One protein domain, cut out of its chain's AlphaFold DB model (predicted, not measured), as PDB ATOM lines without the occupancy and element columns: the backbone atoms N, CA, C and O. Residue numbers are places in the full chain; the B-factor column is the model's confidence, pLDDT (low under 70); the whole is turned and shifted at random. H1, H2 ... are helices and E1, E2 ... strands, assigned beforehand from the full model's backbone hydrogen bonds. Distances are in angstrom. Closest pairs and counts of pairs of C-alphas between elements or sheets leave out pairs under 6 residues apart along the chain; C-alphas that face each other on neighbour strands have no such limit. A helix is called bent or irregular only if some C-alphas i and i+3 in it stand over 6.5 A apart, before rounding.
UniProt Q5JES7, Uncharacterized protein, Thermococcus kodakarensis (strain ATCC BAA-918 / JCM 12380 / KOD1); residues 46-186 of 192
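AT A GLANCE: This is residues 46 to 186 of the 192 residues of an uncharacterized protein of Thermococcus kodakarensis (strain ATCC BAA-918 / JCM 12380 / KOD1) (UniProt Q5JES7). What is the main picture? A long, twisted sheet of seven strands is folded back on itself, its leaves E3 E2 E1 and E5 E6 E7 only partly face to face, and the small sheet E8 E9 E10 covers part of it as a sandwich. The hairpin of E5 and E6 makes the long axis, and its end, residues 113 to 121, sticks out as an arm. What is the make-up? The printed part has 141 residues, mostly strand, with the named helix H1 and then ten strands, E1 to E10; both sheets are antiparallel, the larger in the order E3 E2 E1 E4 E5 E6 E7. How large is it? It is compact, with a radius of gyration of the C-alphas of 16.4 A, yet elongated, spanning 57 by 37 by 28 A.

HOW THE PARTS SIT: How is the larger sheet built? E1, residues 58 to 63, E2, residues 66 to 71, and E3, residues 74 to 80, form a meander, each strand the antiparallel neighbour of the one before, and with E4, residues 89 to 96, a Greek key, where E1 is also the antiparallel neighbour of E4. E5, residues 99 to 114, E6, residues 121 to 135, and E7, residues 141 to 151, form a meander with E4, the hinge of the folded sheet, one sheet bent back into two leaves. N 60 and O 91 of E1 and E4, 2.8 A apart, and N 104 and O 130 of E5 and E6, 2.9 A apart, are within hydrogen-bond range. What faces it? E8, residues 161 to 167, E9, residues 170 to 176, and E10, residues 182 to 185, form a third meander and the second sheet of the sandwich, two sheets face to face, their strands at 29 degrees; N 163 and O 174 are 2.8 A apart. The closest C-alphas of E4 and E8, Gly 91 and Pro 162, are 5.4 A apart. Where is the helix? H1, residues 46 to 49, only grazes the small sheet with residues 46 to 48; it is too short for an O i to N i+4 pair, and its 1 O i to N i+3 pair is not within range.

IN THESE COORDINATES: Which strands are longest? From first to last C-alpha E5 measures 45.6 A, E6 44.4 A, E7 28.5 A and E4 22.7 A. Where are the anchors? H1 begins at C-alpha 46, (22.685, 54.361, -14.163), E5 ends at C-alpha 114, (65.965, 56.494, -6.969), and E10 ends at C-alpha 185, (32.966, 43.053, -20.869).

THE WHOLE: How far does it reach? The two C-alphas farthest apart, those of Lys 118 and Gly 137, are 57.5 A apart. Are there cuts or long links? The printed part has no cut, and no link is long. Where is confidence low? The mean pLDDT of the printed part is 77.4, and residues 46 to 56, 109 to 124, 151 to 159 and 176 to 181 are under 70.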
ATOM      1  N   GLU A  46      23.734  55.380 -14.046       51.00
ATOM      2  CA  GLU A  46      22.685  54.361 -14.163       51.00
ATOM      3  C   GLU A  46      23.112  52.978 -13.623       51.00
ATOM      4  O   GLU A  46      22.303  52.278 -13.020       51.00
ATOM      5  N   VAL A  47      24.385  52.594 -13.772       50.19
ATOM      6  CA  VAL A  47      24.961  51.335 -13.258       50.19
ATOM      7  C   VAL A  47      25.429  51.501 -11.795       50.19
ATOM      8  O   VAL A  47      25.502  50.531 -11.032       50.19
ATOM      9  N   LEU A  48      25.734  52.732 -11.356       54.91
ATOM     10  CA  LEU A  48      26.055  53.032  -9.951       54.91
ATOM     11  C   LEU A  48      24.816  52.876  -9.062       54.91
ATOM     12  O   LEU A  48      24.903  52.167  -8.057       54.91
ATOM     13  N   ASP A  49      23.689  53.446  -9.493       47.69
ATOM     14  CA  ASP A  49      22.454  53.554  -8.710       47.69
ATOM     15  C   ASP A  49      21.482  52.381  -8.924       47.69
ATOM     16  O   ASP A  49      20.589  52.158  -8.109       47.69
ATOM     17  N   SER A  50      21.644  51.603 -10.001       45.91
ATOM     18  CA  SER A  50      20.738  50.497 -10.314       45.91
ATOM     19  C   SER A  50      21.476  49.272 -10.856       45.91
ATOM     20  O   SER A  50      21.579  49.028 -12.056       45.91
ATOM     21  N   SER A  51      21.958  48.426  -9.948       47.31
ATOM     22  CA  SER A  51      22.160  47.028 -10.310       47.31
ATOM     23  C   SER A  51      20.797  46.338 -10.336       47.31
ATOM     24  O   SER A  51      20.343  45.767  -9.347       47.31
ATOM     25  N   LEU A  52      20.093  46.442 -11.461       47.72
ATOM     26  CA  LEU A  52      18.816  45.744 -11.637       47.72
ATOM     27  C   LEU A  52      19.008  44.218 -11.752       47.72
ATOM     28  O   LEU A  52      18.055  43.481 -11.529       47.72
ATOM     29  N   ASN A  53      20.231  43.751 -12.058       52.91
ATOM     30  CA  ASN A  53      20.524  42.354 -12.406       52.91
ATOM     31  C   ASN A  53      21.687  41.703 -11.621       52.91
ATOM     32  O   ASN A  53      22.179  40.658 -12.047       52.91
ATOM     33  N   GLY A  54      22.115  42.260 -10.481       54.50
ATOM     34  CA  GLY A  54      23.015  41.567  -9.547       54.50
ATOM     35  C   GLY A  54      24.086  42.471  -8.941       54.50
ATOM     36  O   GLY A  54      24.960  42.990  -9.642       54.50
ATOM     37  N   ASN A  55      23.979  42.728  -7.639       61.00
ATOM     38  CA  ASN A  55      25.087  43.273  -6.852       61.00
ATOM     39  C   ASN A  55      26.077  42.147  -6.547       61.00
ATOM     40  O   ASN A  55      25.734  40.981  -6.702       61.00
ATOM     41  N   SER A  56      27.287  42.489  -6.103       68.44
ATOM     42  CA  SER A  56      28.252  41.495  -5.634       68.44
ATOM     43  C   SER A  56      27.606  40.523  -4.642       68.44
ATOM     44  O   SER A  56      27.037  40.957  -3.636       68.44
ATOM     45  N   ASP A  57      27.721  39.227  -4.907       74.94
ATOM     46  CA  ASP A  57      27.098  38.182  -4.092       74.94
ATOM     47  C   ASP A  57      27.963  37.785  -2.899       74.94
ATOM     48  O   ASP A  57      27.451  37.330  -1.874       74.94
ATOM     49  N   CYS A  58      29.284  37.919  -3.037       85.56
ATOM     50  CA  CYS A  58      30.223  37.478  -2.021       85.56
ATOM     51  C   CYS A  58      31.573  38.204  -2.099       85.56
ATOM     52  O   CYS A  58      32.062  38.480  -3.201       85.56
ATOM     53  N   PRO A  59      32.212  38.484  -0.951       91.12
ATOM     54  CA  PRO A  59      33.628  38.808  -0.907       91.12
ATOM     55  C   PRO A  59      34.478  37.624  -1.369       91.12
ATOM     56  O   PRO A  59      34.104  36.456  -1.222       91.12
ATOM     57  N   VAL A  60      35.646  37.942  -1.907       92.69
ATOM     58  CA  VAL A  60      36.621  36.977  -2.399       92.69
ATOM     59  C   VAL A  60      37.963  37.231  -1.746       92.69
ATOM     60  O   VAL A  60      38.433  38.363  -1.695       92.69
ATOM     61  N   GLU A  61      38.611  36.154  -1.332       93.38
ATOM     62  CA  GLU A  61      40.003  36.165  -0.914       93.38
ATOM     63  C   GLU A  61      40.802  35.217  -1.806       93.38
ATOM     64  O   GLU A  61      40.334  34.141  -2.169       93.38
ATOM     65  N   VAL A  62      42.019  35.598  -2.184       90.88
ATOM     66  CA  VAL A  62      42.925  34.729  -2.933       90.88
ATOM     67  C   VAL A  62      44.150  34.442  -2.096       90.88
ATOM     68  O   VAL A  62      44.869  35.361  -1.713       90.88
ATOM     69  N   LYS A  63      44.401  33.158  -1.837       90.31
ATOM     70  CA  LYS A  63      45.574  32.669  -1.104       90.31
ATOM     71  C   LYS A  63      46.011  31.324  -1.664       90.31
ATOM     72  O   LYS A  63      45.178  30.481  -1.984       90.31
ATOM     73  N   ASN A  64      47.321  31.094  -1.763       86.69
ATOM     74  CA  ASN A  64      47.897  29.810  -2.185       86.69
ATOM     75  C   ASN A  64      47.409  29.320  -3.567       86.69
ATOM     76  O   ASN A  64      47.276  28.118  -3.796       86.69
ATOM     77  N   GLY A  65      47.126  30.242  -4.494       85.50
ATOM     78  CA  GLY A  65      46.579  29.916  -5.818       85.50
ATOM     79  C   GLY A  65      45.107  29.473  -5.815       85.50
ATOM     80  O   GLY A  65      44.621  28.971  -6.828       85.50
ATOM     81  N   LEU A  66      44.395  29.647  -4.700       90.75
ATOM     82  CA  LEU A  66      42.965  29.386  -4.578       90.75
ATOM     83  C   LEU A  66      42.200  30.702  -4.507       90.75
ATOM     84  O   LEU A  66      42.564  31.581  -3.729       90.75
ATOM     85  N   ILE A  67      41.116  30.800  -5.269       92.12
ATOM     86  CA  ILE A  67      40.053  31.780  -5.048       92.12
ATOM     87  C   ILE A  67      39.112  31.195  -3.999       92.12
ATOM     88  O   ILE A  67      38.547  30.123  -4.211       92.12
ATOM     89  N   LEU A  68      38.952  31.889  -2.882       93.31
ATOM     90  CA  LEU A  68      38.069  31.549  -1.777       93.31
ATOM     91  C   LEU A  68      36.868  32.493  -1.826       93.31
ATOM     92  O   LEU A  68      37.014  33.705  -1.693       93.31
ATOM     93  N   LEU A  69      35.682  31.938  -2.055       92.38
ATOM     94  CA  LEU A  69      34.430  32.677  -1.947       92.38
ATOM     95  C   LEU A  69      34.015  32.693  -0.477       92.38
ATOM     96  O   LEU A  69      33.916  31.628   0.139       92.38
ATOM     97  N   MET A  70      33.763  33.882   0.062       92.50
ATOM     98  CA  MET A  70      33.521  34.095   1.487       92.50
ATOM     99  C   MET A  70      32.056  34.444   1.750       92.50
ATOM    100  O   MET A  70      31.438  35.192   0.996       92.50
ATOM    101  N   LYS A  71      31.488  33.964   2.855       88.94
ATOM    102  CA  LYS A  71      30.181  34.404   3.355       88.94
ATOM    103  C   LYS A  71      30.214  34.424   4.874       88.94
ATOM    104  O   LYS A  71      30.423  33.383   5.475       88.94
ATOM    105  N   ASN A  72      29.977  35.587   5.481       86.81
ATOM    106  CA  ASN A  72      30.053  35.763   6.938       86.81
ATOM    107  C   ASN A  72      31.366  35.208   7.530       86.81
ATOM    108  O   ASN A  72      31.328  34.490   8.518       86.81
ATOM    109  N   GLU A  73      32.503  35.512   6.891       86.25
ATOM    110  CA  GLU A  73      33.854  35.039   7.266       86.25
ATOM    111  C   GLU A  73      34.143  33.545   7.020       86.25
ATOM    112  O   GLU A  73      35.299  33.134   7.093       86.25
ATOM    113  N   ASP A  74      33.152  32.752   6.607       90.25
ATOM    114  CA  ASP A  74      33.346  31.349   6.240       90.25
ATOM    115  C   ASP A  74      33.654  31.173   4.747       90.25
ATOM    116  O   ASP A  74      33.057  31.820   3.878       90.25
ATOM    117  N   VAL A  75      34.544  30.228   4.429       92.00
ATOM    118  CA  VAL A  75      34.813  29.806   3.046       92.00
ATOM    119  C   VAL A  75      33.677  28.903   2.570       92.00
ATOM    120  O   VAL A  75      33.543  27.767   3.024       92.00
ATOM    121  N   ILE A  76      32.887  29.372   1.603       90.62
ATOM    122  CA  ILE A  76      31.770  28.596   1.037       90.62
ATOM    123  C   ILE A  76      32.165  27.789  -0.201       90.62
ATOM    124  O   ILE A  76      31.528  26.786  -0.523       90.62
ATOM    125  N   LYS A  77      33.203  28.222  -0.922       89.12
ATOM    126  CA  LYS A  77      33.727  27.531  -2.103       89.12
ATOM    127  C   LYS A  77      35.174  27.934  -2.331       89.12
ATOM    128  O   LYS A  77      35.521  29.100  -2.171       89.12
ATOM    129  N   SER A  78      35.994  26.984  -2.761       90.88
ATOM    130  CA  SER A  78      37.348  27.243  -3.240       90.88
ATOM    131  C   SER A  78      37.481  26.826  -4.701       90.88
ATOM    132  O   SER A  78      36.889  25.839  -5.143       90.88
ATOM    133  N   ILE A  79      38.227  27.608  -5.475       90.44
ATOM    134  CA  ILE A  79      38.470  27.365  -6.897       90.44
ATOM    135  C   ILE A  79      39.969  27.468  -7.142       90.44
ATOM    136  O   ILE A  79      40.583  28.497  -6.864       90.44
ATOM    137  N   GLN A  80      40.559  26.398  -7.670       88.69
ATOM    138  CA  GLN A  80      41.960  26.409  -8.068       88.69
ATOM    139  C   GLN A  80      42.137  27.263  -9.317       88.69
ATOM    140  O   GLN A  80      41.519  27.013 -10.351       88.69
ATOM    141  N   VAL A  81      43.038  28.234  -9.229       85.25
ATOM    142  CA  VAL A  81      43.472  29.042 -10.364       85.25
ATOM    143  C   VAL A  81      44.973  28.905 -10.566       85.25
ATOM    144  O   VAL A  81      45.719  28.544  -9.654       85.25
ATOM    145  N   ASN A  82      45.426  29.173 -11.789       84.19
ATOM    146  CA  ASN A  82      46.841  29.120 -12.141       84.19
ATOM    147  C   ASN A  82      47.552  30.424 -11.744       84.19
ATOM    148  O   ASN A  82      48.038  31.172 -12.591       84.19
ATOM    149  N   LEU A  83      47.547  30.722 -10.447       84.19
ATOM    150  CA  LEU A  83      48.293  31.827  -9.854       84.19
ATOM    151  C   LEU A  83      49.454  31.275  -9.029       84.19
ATOM    152  O   LEU A  83      49.406  30.145  -8.538       84.19
ATOM    153  N   SER A  84      50.502  32.087  -8.866       80.62
ATOM    154  CA  SER A  84      51.590  31.761  -7.941       80.62
ATOM    155  C   SER A  84      51.029  31.492  -6.544       80.62
ATOM    156  O   SER A  84      50.086  32.156  -6.115       80.62
ATOM    157  N   ARG A  85      51.643  30.560  -5.808       77.94
ATOM    158  CA  ARG A  85      51.278  30.300  -4.407       77.94
ATOM    159  C   ARG A  85      51.469  31.530  -3.521       77.94
ATOM    160  O   ARG A  85      50.709  31.707  -2.580       77.94
ATOM    161  N   ASP A  86      52.415  32.391  -3.883       79.56
ATOM    162  CA  ASP A  86      52.735  33.612  -3.142       79.56
ATOM    163  C   ASP A  86      51.788  34.774  -3.479       79.56
ATOM    164  O   ASP A  86      51.880  35.849  -2.891       79.56
ATOM    165  N   PHE A  87      50.885  34.591  -4.451       83.06
ATOM    166  CA  PHE A  87      49.893  35.604  -4.775       83.06
ATOM    167  C   PHE A  87      48.829  35.664  -3.679       83.06
ATOM    168  O   PHE A  87      48.176  34.661  -3.373       83.06
ATOM    169  N   SER A  88      48.629  36.867  -3.145       87.50
ATOM    170  CA  SER A  88      47.509  37.200  -2.276       87.50
ATOM    171  C   SER A  88      46.732  38.377  -2.847       87.50
ATOM    172  O   SER A  88      47.299  39.264  -3.494       87.50
ATOM    173  N   GLY A  89      45.420  38.357  -2.655       89.00
ATOM    174  CA  GLY A  89      44.547  39.405  -3.150       89.00
ATOM    175  C   GLY A  89      43.144  39.295  -2.589       89.00
ATOM    176  O   GLY A  89      42.766  38.277  -2.015       89.00
ATOM    177  N   GLU A  90      42.377  40.349  -2.795       91.12
ATOM    178  CA  GLU A  90      41.004  40.475  -2.326       91.12
ATOM    179  C   GLU A  90      40.110  40.903  -3.484       91.12
ATOM    180  O   GLU A  90      40.564  41.515  -4.464       91.12
ATOM    181  N   GLY A  91      38.825  40.594  -3.377       91.44
ATOM    182  CA  GLY A  91      37.850  41.227  -4.231       91.44
ATOM    183  C   GLY A  91      36.421  40.767  -4.055       91.44
ATOM    184  O   GLY A  91      35.971  40.529  -2.938       91.44
ATOM    185  N   GLN A  92      35.692  40.693  -5.165       92.00
ATOM    186  CA  GLN A  92      34.253  40.450  -5.161       92.00
ATOM    187  C   GLN A  92      33.849  39.454  -6.243       92.00
ATOM    188  O   GLN A  92      34.475  39.351  -7.305       92.00
ATOM    189  N   CYS A  93      32.772  38.730  -5.958       91.62
ATOM    190  CA  CYS A  93      32.154  37.781  -6.863       91.62
ATOM    191  C   CYS A  93      30.730  38.202  -7.237       91.62
ATOM    192  O   CYS A  93      30.055  38.901  -6.483       91.62
ATOM    193  N   LEU A  94      30.267  37.723  -8.386       91.88
ATOM    194  CA  LEU A  94      28.882  37.806  -8.836       91.88
ATOM    195  C   LEU A  94      28.512  36.499  -9.540       91.88
ATOM    196  O   LEU A  94      29.244  36.037 -10.410       91.88
ATOM    197  N   ILE A  95      27.369  35.918  -9.205       89.06
ATOM    198  CA  ILE A  95      26.823  34.701  -9.792       89.06
ATOM    199  C   ILE A  95      25.594  35.068 -10.621       89.06
ATOM    200  O   ILE A  95      24.618  35.624 -10.127       89.06
ATOM    201  N   HIS A  96      25.613  34.717 -11.905       88.69
ATOM    202  CA  HIS A  96      24.484  34.947 -12.797       88.69
ATOM    203  C   HIS A  96      24.435  33.896 -13.906       88.69
ATOM    204  O   HIS A  96      25.447  33.644 -14.551       88.69
ATOM    205  N   ASN A  97      23.258  33.308 -14.156       85.69
ATOM    206  CA  ASN A  97      23.017  32.319 -15.221       85.69
ATOM    207  C   ASN A  97      24.123  31.253 -15.326       85.69
ATOM    208  O   ASN A  97      24.820  31.171 -16.336       85.69
ATOM    209  N   GLU A  98      24.316  30.489 -14.247       88.19
ATOM    210  CA  GLU A  98      25.333  29.427 -14.146       88.19
ATOM    211  C   GLU A  98      26.780  29.901 -14.363       88.19
ATOM    212  O   GLU A  98      27.690  29.088 -14.456       88.19
ATOM    213  N   THR A  99      27.026  31.210 -14.384       90.75
ATOM    214  CA  THR A  99      28.362  31.792 -14.503       90.75
ATOM    215  C   THR A  99      28.741  32.467 -13.194       90.75
ATOM    216  O   THR A  99      27.952  33.212 -12.615       90.75
ATOM    217  N   LEU A 100      29.959  32.226 -12.726       92.00
ATOM    218  CA  LEU A 100      30.575  32.940 -11.615       92.00
ATOM    219  C   LEU A 100      31.595  33.930 -12.175       92.00
ATOM    220  O   LEU A 100      32.614  33.533 -12.733       92.00
ATOM    221  N   TYR A 101      31.342  35.214 -11.976       93.12
ATOM    222  CA  TYR A 101      32.286  36.289 -12.234       93.12
ATOM    223  C   TYR A 101      33.063  36.607 -10.962       93.12
ATOM    224  O   TYR A 101      32.480  36.725  -9.886       93.12
ATOM    225  N   VAL A 102      34.377  36.763 -11.078       93.69
ATOM    226  CA  VAL A 102      35.260  37.100  -9.955       93.69
ATOM    227  C   VAL A 102      36.204  38.204 -10.388       93.69
ATOM    228  O   VAL A 102      36.917  38.026 -11.372       93.69
ATOM    229  N   ALA A 103      36.250  39.312  -9.650       92.50
ATOM    230  CA  ALA A 103      37.272  40.339  -9.816       92.50
ATOM    231  C   ALA A 103      38.158  40.401  -8.576       92.50
ATOM    232  O   ALA A 103      37.653  40.454  -7.458       92.50
ATOM    233  N   VAL A 104      39.475  40.402  -8.781       92.06
ATOM    234  CA  VAL A 104      40.472  40.390  -7.701       92.06
ATOM    235  C   VAL A 104      41.559  41.410  -7.978       92.06
ATOM    236  O   VAL A 104      42.031  41.547  -9.112       92.06
ATOM    237  N   VAL A 105      42.008  42.065  -6.912       89.06
ATOM    238  CA  VAL A 105      43.224  42.874  -6.879       89.06
ATOM    239  C   VAL A 105      44.214  42.228  -5.927       89.06
ATOM    240  O   VAL A 105      43.864  41.878  -4.806       89.06
ATOM    241  N   GLY A 106      45.460  42.084  -6.366       86.81
ATOM    242  CA  GLY A 106      46.560  41.669  -5.502       86.81
ATOM    243  C   GLY A 106      47.776  42.558  -5.691       86.81
ATOM    244  O   GLY A 106      48.113  42.943  -6.817       86.81
ATOM    245  N   GLU A 107      48.454  42.878  -4.595       79.56
ATOM    246  CA  GLU A 107      49.704  43.626  -4.644       79.56
ATOM    247  C   GLU A 107      50.814  42.762  -5.258       79.56
ATOM    248  O   GLU A 107      51.016  41.602  -4.909       79.56
ATOM    249  N   ARG A 108      51.542  43.333  -6.219       74.88
ATOM    250  CA  ARG A 108      52.733  42.722  -6.823       74.88
ATOM    251  C   ARG A 108      54.022  43.211  -6.164       74.88
ATOM    252  O   ARG A 108      55.037  42.525  -6.247       74.88
ATOM    253  N   GLY A 109      53.985  44.404  -5.575       69.25
ATOM    254  CA  GLY A 109      55.090  45.019  -4.850       69.25
ATOM    255  C   GLY A 109      55.362  46.460  -5.270       69.25
ATOM    256  O   GLY A 109      54.631  47.062  -6.061       69.25
ATOM    257  N   ILE A 110      56.460  46.987  -4.738       65.94
ATOM    258  CA  ILE A 110      56.887  48.376  -4.885       65.94
ATOM    259  C   ILE A 110      58.031  48.472  -5.896       65.94
ATOM    260  O   ILE A 110      59.043  47.781  -5.781       65.94
ATOM    261  N   VAL A 111      57.898  49.372  -6.870       61.75
ATOM    262  CA  VAL A 111      59.012  49.818  -7.708       61.75
ATOM    263  C   VAL A 111      59.429  51.208  -7.253       61.75
ATOM    264  O   VAL A 111      58.724  52.181  -7.511       61.75
ATOM    265  N   GLY A 112      60.583  51.287  -6.592       56.31
ATOM    266  CA  GLY A 112      61.264  52.547  -6.310       56.31
ATOM    267  C   GLY A 112      62.106  52.993  -7.504       56.31
ATOM    268  O   GLY A 112      62.824  52.191  -8.114       56.31
ATOM    269  N   ILE A 113      62.020  54.276  -7.849       56.06
ATOM    270  CA  ILE A 113      62.980  54.927  -8.737       56.06
ATOM    271  C   ILE A 113      63.761  55.937  -7.908       56.06
ATOM    272  O   ILE A 113      63.227  56.984  -7.544       56.06
ATOM    273  N   GLU A 114      65.025  55.609  -7.653       53.41
ATOM    274  CA  GLU A 114      65.965  56.494  -6.969       53.41
ATOM    275  C   GLU A 114      66.189  57.755  -7.825       53.41
ATOM    276  O   GLU A 114      66.644  57.706  -8.982       53.41
ATOM    277  N   GLY A 115      65.764  58.891  -7.276       49.22
ATOM    278  CA  GLY A 115      65.863  60.214  -7.876       49.22
ATOM    279  C   GLY A 115      66.949  61.082  -7.233       49.22
ATOM    280  O   GLY A 115      67.538  60.761  -6.213       49.22
ATOM    281  N   LEU A 116      67.197  62.235  -7.853       41.09
ATOM    282  CA  LEU A 116      68.242  63.219  -7.518       41.09
ATOM    283  C   LEU A 116      68.154  63.938  -6.185       41.09
ATOM    284  O   LEU A 116      69.126  64.562  -5.751       41.09
ATOM    285  N   TYR A 117      66.965  63.961  -5.610       39.84
ATOM    286  CA  TYR A 117      66.737  64.596  -4.334       39.84
ATOM    287  C   TYR A 117      66.975  63.513  -3.305       39.84
ATOM    288  O   TYR A 117      66.306  62.487  -3.348       39.84
ATOM    289  N   LYS A 118      67.936  63.741  -2.411       44.50
ATOM    290  CA  LYS A 118      68.403  62.793  -1.390       44.50
ATOM    291  C   LYS A 118      67.306  62.246  -0.453       44.50
ATOM    292  O   LYS A 118      67.635  61.445   0.410       44.50
ATOM    293  N   ASP A 119      66.043  62.631  -0.654       42.03
ATOM    294  CA  ASP A 119      64.925  62.398   0.254       42.03
ATOM    295  C   ASP A 119      63.605  61.948  -0.428       42.03
ATOM    296  O   ASP A 119      62.584  61.904   0.254       42.03
ATOM    297  N   ILE A 120      63.548  61.632  -1.739       44.47
ATOM    298  CA  ILE A 120      62.294  61.137  -2.365       44.47
ATOM    299  C   ILE A 120      62.542  60.002  -3.372       44.47
ATOM    300  O   ILE A 120      62.919  60.243  -4.521       44.47
ATOM    301  N   ASP A 121      62.212  58.777  -2.961       50.34
ATOM    302  CA  ASP A 121      61.996  57.640  -3.858       50.34
ATOM    303  C   ASP A 121      60.568  57.708  -4.411       50.34
ATOM    304  O   ASP A 121      59.591  57.578  -3.669       50.34
ATOM    305  N   ILE A 122      60.410  57.905  -5.723       53.88
ATOM    306  CA  ILE A 122      59.093  57.730  -6.349       53.88
ATOM    307  C   ILE A 122      58.792  56.233  -6.318       53.88
ATOM    308  O   ILE A 122      59.394  55.445  -7.051       53.88
ATOM    309  N   VAL A 123      57.875  55.860  -5.429       58.81
ATOM    310  CA  VAL A 123      57.387  54.498  -5.240       58.81
ATOM    311  C   VAL A 123      56.099  54.322  -6.038       58.81
ATOM    312  O   VAL A 123      55.097  54.992  -5.779       58.81
ATOM    313  N   TYR A 124      56.134  53.403  -7.003       64.19
ATOM    314  CA  TYR A 124      54.944  52.863  -7.653       64.19
ATOM    315  C   TYR A 124      54.560  51.562  -6.961       64.19
ATOM    316  O   TYR A 124      55.358  50.622  -6.951       64.19
ATOM    317  N   HIS A 125      53.333  51.465  -6.454       72.75
ATOM    318  CA  HIS A 125      52.781  50.158  -6.107       72.75
ATOM    319  C   HIS A 125      52.184  49.551  -7.367       72.75
ATOM    320  O   HIS A 125      51.357  50.169  -8.045       72.75
ATOM    321  N   LEU A 126      52.635  48.347  -7.693       77.62
ATOM    322  CA  LEU A 126      52.098  47.570  -8.794       77.62
ATOM    323  C   LEU A 126      51.009  46.642  -8.268       77.62
ATOM    324  O   LEU A 126      51.224  45.878  -7.330       77.62
ATOM    325  N   GLN A 127      49.860  46.668  -8.925       81.50
ATOM    326  CA  GLN A 127      48.724  45.801  -8.659       81.50
ATOM    327  C   GLN A 127      48.552  44.850  -9.839       81.50
ATOM    328  O   GLN A 127      48.518  45.291 -10.990       81.50
ATOM    329  N   ASN A 128      48.420  43.552  -9.569       87.12
ATOM    330  CA  ASN A 128      47.811  42.647 -10.535       87.12
ATOM    331  C   ASN A 128      46.300  42.720 -10.355       87.12
ATOM    332  O   ASN A 128      45.800  42.669  -9.230       87.12
ATOM    333  N   ARG A 129      45.585  42.802 -11.469       87.94
ATOM    334  CA  ARG A 129      44.131  42.840 -11.481       87.94
ATOM    335  C   ARG A 129      43.629  41.771 -12.406       87.94
ATOM    336  O   ARG A 129      44.102  41.653 -13.537       87.94
ATOM    337  N   TYR A 130      42.683  41.005 -11.906       91.38
ATOM    338  CA  TYR A 130      42.122  39.886 -12.623       91.38
ATOM    339  C   TYR A 130      40.611  39.992 -12.651       91.38
ATOM    340  O   TYR A 130      39.995  40.435 -11.683       91.38
ATOM    341  N   VAL A 131      40.037  39.548 -13.763       92.75
ATOM    342  CA  VAL A 131      38.614  39.251 -13.876       92.75
ATOM    343  C   VAL A 131      38.496  37.869 -14.492       92.75
ATOM    344  O   VAL A 131      39.071  37.624 -15.549       92.75
ATOM    345  N   TRP A 132      37.771  36.969 -13.849       93.75
ATOM    346  CA  TRP A 132      37.481  35.637 -14.365       93.75
ATOM    347  C   TRP A 132      35.984  35.454 -14.536       93.75
ATOM    348  O   TRP A 132      35.200  35.972 -13.740       93.75
ATOM    349  N   ALA A 133      35.612  34.659 -15.533       93.62
ATOM    350  CA  ALA A 133      34.312  34.019 -15.613       93.62
ATOM    351  C   ALA A 133      34.504  32.503 -15.548       93.62
ATOM    352  O   ALA A 133      35.303  31.940 -16.300       93.62
ATOM    353  N   PHE A 134      33.775  31.855 -14.648       91.25
ATOM    354  CA  PHE A 134      33.756  30.410 -14.491       91.25
ATOM    355  C   PHE A 134      32.373  29.871 -14.825       91.25
ATOM    356  O   PHE A 134      31.376  30.395 -14.330       91.25
ATOM    357  N   ASP A 135      32.322  28.780 -15.574       90.94
ATOM    358  CA  ASP A 135      31.118  27.971 -15.707       90.94
ATOM    359  C   ASP A 135      30.897  27.188 -14.403       90.94
ATOM    360  O   ASP A 135      31.762  26.431 -13.955       90.94
ATOM    361  N   LEU A 136      29.757  27.385 -13.740       85.75
ATOM    362  CA  LEU A 136      29.464  26.756 -12.451       85.75
ATOM    363  C   LEU A 136      29.192  25.257 -12.572       85.75
ATOM    364  O   LEU A 136      29.441  24.543 -11.598       85.75
ATOM    365  N   GLY A 137      28.711  24.789 -13.727       85.31
ATOM    366  CA  GLY A 137      28.446  23.373 -13.974       85.31
ATOM    367  C   GLY A 137      29.732  22.548 -14.036       85.31
ATOM    368  O   GLY A 137      29.867  21.536 -13.352       85.31
ATOM    369  N   SER A 138      30.702  22.997 -14.829       86.69
ATOM    370  CA  SER A 138      31.984  22.320 -15.046       86.69
ATOM    371  C   SER A 138      33.107  22.796 -14.123       86.69
ATOM    372  O   SER A 138      34.123  22.112 -13.993       86.69
ATOM    373  N   GLY A 139      32.958  23.968 -13.502       83.44
ATOM    374  CA  GLY A 139      33.991  24.623 -12.697       83.44
ATOM    375  C   GLY A 139      35.168  25.170 -13.512       83.44
ATOM    376  O   GLY A 139      36.182  25.552 -12.925       83.44
ATOM    377  N   LYS A 140      35.077  25.178 -14.847       89.44
ATOM    378  CA  LYS A 140      36.153  25.637 -15.733       89.44
ATOM    379  C   LYS A 140      36.101  27.149 -15.928       89.44
ATOM    380  O   LYS A 140      35.043  27.761 -15.847       89.44
ATOM    381  N   VAL A 141      37.265  27.739 -16.204       90.38
ATOM    382  CA  VAL A 141      37.367  29.135 -16.647       90.38
ATOM    383  C   VAL A 141      36.863  29.217 -18.085       90.38
ATOM    384  O   VAL A 141      37.454  28.591 -18.964       90.38
ATOM    385  N   ASP A 142      35.817  30.008 -18.314       90.25
ATOM    386  CA  ASP A 142      35.315  30.333 -19.652       90.25
ATOM    387  C   ASP A 142      36.230  31.364 -20.318       90.25
ATOM    388  O   ASP A 142      36.702  31.177 -21.436       90.25
ATOM    389  N   TRP A 143      36.523  32.448 -19.597       90.81
ATOM    390  CA  TRP A 143      37.458  33.481 -20.025       90.81
ATOM    391  C   TRP A 143      38.081  34.187 -18.821       90.81
ATOM    392  O   TRP A 143      37.561  34.148 -17.701       90.81
ATOM    393  N   TYR A 144      39.214  34.848 -19.056       91.50
ATOM    394  CA  TYR A 144      39.843  35.695 -18.053       91.50
ATOM    395  C   TYR A 144      40.473  36.937 -18.672       91.50
ATOM    396  O   TYR A 144      40.882  36.957 -19.832       91.50
ATOM    397  N   TYR A 145      40.572  37.968 -17.850       90.56
ATOM    398  CA  TYR A 145      41.274  39.204 -18.115       90.56
ATOM    399  C   TYR A 145      42.340  39.404 -17.043       90.56
ATOM    400  O   TYR A 145      42.110  39.135 -15.862       90.56
ATOM    401  N   HIS A 146      43.504  39.900 -17.457       89.00
ATOM    402  CA  HIS A 146      44.601  40.249 -16.567       89.00
ATOM    403  C   HIS A 146      45.242  41.555 -17.017       89.00
ATOM    404  O   HIS A 146      45.568  41.732 -18.190       89.00
ATOM    405  N   GLU A 147      45.477  42.450 -16.063       83.56
ATOM    406  CA  GLU A 147      46.348  43.600 -16.258       83.56
ATOM    407  C   GLU A 147      47.253  43.838 -15.048       83.56
ATOM    408  O   GLU A 147      46.998  43.386 -13.928       83.56
ATOM    409  N   ILE A 148      48.324  44.593 -15.289       80.44
ATOM    410  CA  ILE A 148      49.183  45.139 -14.242       80.44
ATOM    411  C   ILE A 148      49.058  46.651 -14.303       80.44
ATOM    412  O   ILE A 148      49.337  47.252 -15.344       80.44
ATOM    413  N   LYS A 149      48.683  47.265 -13.186       76.06
ATOM    414  CA  LYS A 149      48.561  48.717 -13.074       76.06
ATOM    415  C   LYS A 149      49.445  49.250 -11.968       76.06
ATOM    416  O   LYS A 149      49.583  48.631 -10.920       76.06
ATOM    417  N   GLY A 150      50.082  50.381 -12.246       72.56
ATOM    418  CA  GLY A 150      50.860  51.124 -11.269       72.56
ATOM    419  C   GLY A 150      50.053  52.325 -10.815       72.56
ATOM    420  O   GLY A 150      49.538  53.054 -11.662       72.56
ATOM    421  N   CYS A 151      49.954  52.551  -9.511       68.31
ATOM    422  CA  CYS A 151      49.405  53.799  -8.991       68.31
ATOM    423  C   CYS A 151      50.537  54.718  -8.523       68.31
ATOM    424  O   CYS A 151      51.548  54.279  -7.967       68.31
ATOM    425  N   ARG A 152      50.399  56.001  -8.874       60.62
ATOM    426  CA  ARG A 152      51.401  57.038  -8.608       60.62
ATOM    427  C   ARG A 152      51.471  57.345  -7.117       60.62
ATOM    428  O   ARG A 152      50.474  57.242  -6.400       60.62
ATOM    429  N   THR A 153      52.634  57.806  -6.672       52.81
ATOM    430  CA  THR A 153      52.830  58.342  -5.322       52.81
ATOM    431  C   THR A 153      51.827  59.476  -5.061       52.81
ATOM    432  O   THR A 153      51.691  60.384  -5.878       52.81
ATOM    433  N   GLY A 154      51.075  59.395  -3.957       53.16
ATOM    434  CA  GLY A 154      50.005  60.348  -3.616       53.16
ATOM    435  C   GLY A 154      48.668  60.140  -4.346       53.16
ATOM    436  O   GLY A 154      47.692  60.794  -4.001       53.16
ATOM    437  N   GLY A 155      48.597  59.215  -5.312       55.69
ATOM    438  CA  GLY A 155      47.375  58.883  -6.056       55.69
ATOM    439  C   GLY A 155      46.476  57.839  -5.389       55.69
ATOM    440  O   GLY A 155      45.421  57.546  -5.933       55.69
ATOM    441  N   GLY A 156      46.891  57.292  -4.240       56.38
ATOM    442  CA  GLY A 156      46.156  56.270  -3.496       56.38
ATOM    443  C   GLY A 156      46.182  54.903  -4.187       56.38
ATOM    444  O   GLY A 156      45.642  54.713  -5.271       56.38
ATOM    445  N   CYS A 157      46.820  53.921  -3.556       61.59
ATOM    446  CA  CYS A 157      46.774  52.524  -4.008       61.59
ATOM    447  C   CYS A 157      45.860  51.651  -3.142       61.59
ATOM    448  O   CYS A 157      45.669  50.487  -3.464       61.59
ATOM    449  N   TYR A 158      45.315  52.221  -2.064       59.44
ATOM    450  CA  TYR A 158      44.577  51.529  -1.010       59.44
ATOM    451  C   TYR A 158      43.479  52.449  -0.461       59.44
ATOM    452  O   TYR A 158      43.709  53.663  -0.391       59.44
ATOM    453  N   PRO A 159      42.337  51.915  -0.002       54.41
ATOM    454  CA  PRO A 159      41.986  50.490   0.062       54.41
ATOM    455  C   PRO A 159      41.621  49.893  -1.308       54.41
ATOM    456  O   PRO A 159      41.324  50.634  -2.243       54.41
ATOM    457  N   PHE A 160      41.672  48.561  -1.425       71.12
ATOM    458  CA  PHE A 160      41.214  47.838  -2.612       71.12
ATOM    459  C   PHE A 160      39.748  47.444  -2.424       71.12
ATOM    460  O   PHE A 160      39.443  46.673  -1.523       71.12
ATOM    461  N   ASP A 161      38.850  47.938  -3.270       74.94
ATOM    462  CA  ASP A 161      37.468  47.443  -3.295       74.94
ATOM    463  C   ASP A 161      37.022  47.272  -4.752       74.94
ATOM    464  O   ASP A 161      36.420  48.179  -5.342       74.94
ATOM    465  N   PRO A 162      37.420  46.163  -5.411       83.88
ATOM    466  CA  PRO A 162      36.925  45.868  -6.743       83.88
ATOM    467  C   PRO A 162      35.420  45.631  -6.679       83.88
ATOM    468  O   PRO A 162      34.954  44.793  -5.919       83.88
ATOM    469  N   GLN A 163      34.669  46.314  -7.533       85.25
ATOM    470  CA  GLN A 163      33.231  46.128  -7.659       85.25
ATOM    471  C   GLN A 163      32.917  45.419  -8.963       85.25
ATOM    472  O   GLN A 163      33.470  45.757 -10.012       85.25
ATOM    473  N   VAL A 164      31.998  44.460  -8.892       87.81
ATOM    474  CA  VAL A 164      31.499  43.709 -10.044       87.81
ATOM    475  C   VAL A 164      29.994  43.903 -10.136       87.81
ATOM    476  O   VAL A 164      29.271  43.666  -9.171       87.81
ATOM    477  N   LYS A 165      29.517  44.342 -11.300       88.00
ATOM    478  CA  LYS A 165      28.094  44.563 -11.576       88.00
ATOM    479  C   LYS A 165      27.725  44.011 -12.945       88.00
ATOM    480  O   LYS A 165      28.519  44.095 -13.880       88.00
ATOM    481  N   LEU A 166      26.507  43.501 -13.093       85.75
ATOM    482  CA  LEU A 166      25.967  43.071 -14.383       85.75
ATOM    483  C   LEU A 166      24.743  43.910 -14.743       85.75
ATOM    484  O   LEU A 166      23.796  44.014 -13.966       85.75
ATOM    485  N   GLN A 167      24.740  44.491 -15.941       83.31
ATOM    486  CA  GLN A 167      23.597  45.250 -16.446       83.31
ATOM    487  C   GLN A 167      23.506  45.141 -17.965       83.31
ATOM    488  O   GLN A 167      24.513  45.213 -18.664       83.31
ATOM    489  N   ASN A 168      22.291  44.959 -18.491       82.62
ATOM    490  CA  ASN A 168      22.024  44.867 -19.934       82.62
ATOM    491  C   ASN A 168      22.938  43.862 -20.666       82.62
ATOM    492  O   ASN A 168      23.431  44.131 -21.761       82.62
ATOM    493  N   GLY A 169      23.209  42.718 -20.026       81.06
ATOM    494  CA  GLY A 169      24.068  41.663 -20.569       81.06
ATOM    495  C   GLY A 169      25.562  42.003 -20.620       81.06
ATOM    496  O   GLY A 169      26.320  41.266 -21.240       81.06
ATOM    497  N   LYS A 170      25.995  43.100 -19.988       87.44
ATOM    498  CA  LYS A 170      27.398  43.514 -19.890       87.44
ATOM    499  C   LYS A 170      27.878  43.442 -18.448       87.44
ATOM    500  O   LYS A 170      27.145  43.809 -17.528       87.44
ATOM    501  N   LEU A 171      29.118  42.996 -18.275       88.25
ATOM    502  CA  LEU A 171      29.800  42.962 -16.986       88.25
ATOM    503  C   LEU A 171      30.621  44.240 -16.823       88.25
ATOM    504  O   LEU A 171      31.455  44.552 -17.671       88.25
ATOM    505  N   TYR A 172      30.394  44.948 -15.729       87.06
ATOM    506  CA  TYR A 172      31.083  46.170 -15.351       87.06
ATOM    507  C   TYR A 172      31.970  45.875 -14.151       87.06
ATOM    508  O   TYR A 172      31.488  45.379 -13.131       87.06
ATOM    509  N   VAL A 173      33.259  46.180 -14.275       86.88
ATOM    510  CA  VAL A 173      34.234  45.999 -13.198       86.88
ATOM    511  C   VAL A 173      34.959  47.310 -12.947       86.88
ATOM    512  O   VAL A 173      35.521  47.903 -13.870       86.88
ATOM    513  N   SER A 174      34.961  47.769 -11.701       82.75
ATOM    514  CA  SER A 174      35.716  48.949 -11.277       82.75
ATOM    515  C   SER A 174      36.643  48.603 -10.131       82.75
ATOM    516  O   SER A 174      36.243  47.912  -9.204       82.75
ATOM    517  N   PHE A 175      37.861  49.133 -10.161       78.81
ATOM    518  CA  PHE A 175      38.826  48.995  -9.076       78.81
ATOM    519  C   PHE A 175      38.874  50.313  -8.295       78.81
ATOM    520  O   PHE A 175      39.762  51.148  -8.473       78.81
ATOM    521  N   SER A 176      37.834  50.531  -7.489       66.88
ATOM    522  CA  SER A 176      37.683  51.710  -6.632       66.88
ATOM    523  C   SER A 176      38.698  51.695  -5.477       66.88
ATOM    524  O   SER A 176      39.175  50.619  -5.106       66.88
ATOM    525  N   PRO A 177      39.036  52.867  -4.890       50.19
ATOM    526  CA  PRO A 177      38.424  54.189  -5.101       50.19
ATOM    527  C   PRO A 177      39.159  55.155  -6.051       50.19
ATOM    528  O   PRO A 177      38.620  56.222  -6.329       50.19
ATOM    529  N   TYR A 178      40.339  54.825  -6.585       58.19
ATOM    530  CA  TYR A 178      41.162  55.812  -7.319       58.19
ATOM    531  C   TYR A 178      41.187  55.646  -8.836       58.19
ATOM    532  O   TYR A 178      41.802  56.449  -9.539       58.19
ATOM    533  N   GLU A 179      40.519  54.626  -9.374       62.28
ATOM    534  CA  GLU A 179      40.472  54.432 -10.813       62.28
ATOM    535  C   GLU A 179      39.234  55.094 -11.433       62.28
ATOM    536  O   GLU A 179      38.105  54.647 -11.260       62.28
ATOM    537  N   GLY A 180      39.452  56.157 -12.213       60.66
ATOM    538  CA  GLY A 180      38.405  56.869 -12.959       60.66
ATOM    539  C   GLY A 180      37.848  56.106 -14.167       60.66
ATOM    540  O   GLY A 180      37.280  56.729 -15.067       60.66
ATOM    541  N   ARG A 181      38.035  54.781 -14.236       67.62
ATOM    542  CA  ARG A 181      37.519  53.962 -15.335       67.62
ATOM    543  C   ARG A 181      36.854  52.672 -14.873       67.62
ATOM    544  O   ARG A 181      37.158  52.123 -13.818       67.62
ATOM    545  N   THR A 182      35.991  52.167 -15.739       77.00
ATOM    546  CA  THR A 182      35.272  50.910 -15.590       77.00
ATOM    547  C   THR A 182      35.570  50.020 -16.778       77.00
ATOM    548  O   THR A 182      35.405  50.422 -17.929       77.00
ATOM    549  N   LEU A 183      35.996  48.794 -16.499       82.62
ATOM    550  CA  LEU A 183      36.114  47.761 -17.511       82.62
ATOM    551  C   LEU A 183      34.720  47.250 -17.852       82.62
ATOM    552  O   LEU A 183      33.937  46.941 -16.955       82.62
ATOM    553  N   VAL A 184      34.422  47.156 -19.145       85.25
ATOM    554  CA  VAL A 184      33.140  46.655 -19.636       85.25
ATOM    555  C   VAL A 184      33.397  45.449 -20.521       85.25
ATOM    556  O   VAL A 184      34.053  45.563 -21.556       85.25
ATOM    557  N   PHE A 185      32.858  44.303 -20.128       85.94
ATOM    558  CA  PHE A 185      32.966  43.053 -20.869       85.94
ATOM    559  C   PHE A 185      31.604  42.662 -21.437       85.94
ATOM    560  O   PHE A 185      30.564  42.896 -20.815       85.94
ATOM    561  N   ASN A 186      31.610  42.044 -22.618       86.50
ATOM    562  CA  ASN A 186      30.424  41.435 -23.213       86.50
ATOM    563  C   ASN A 186      30.520  39.901 -23.084       86.50
ATOM    564  O   ASN A 186      31.009  39.250 -24.015       86.50
TER     565      ASN A 186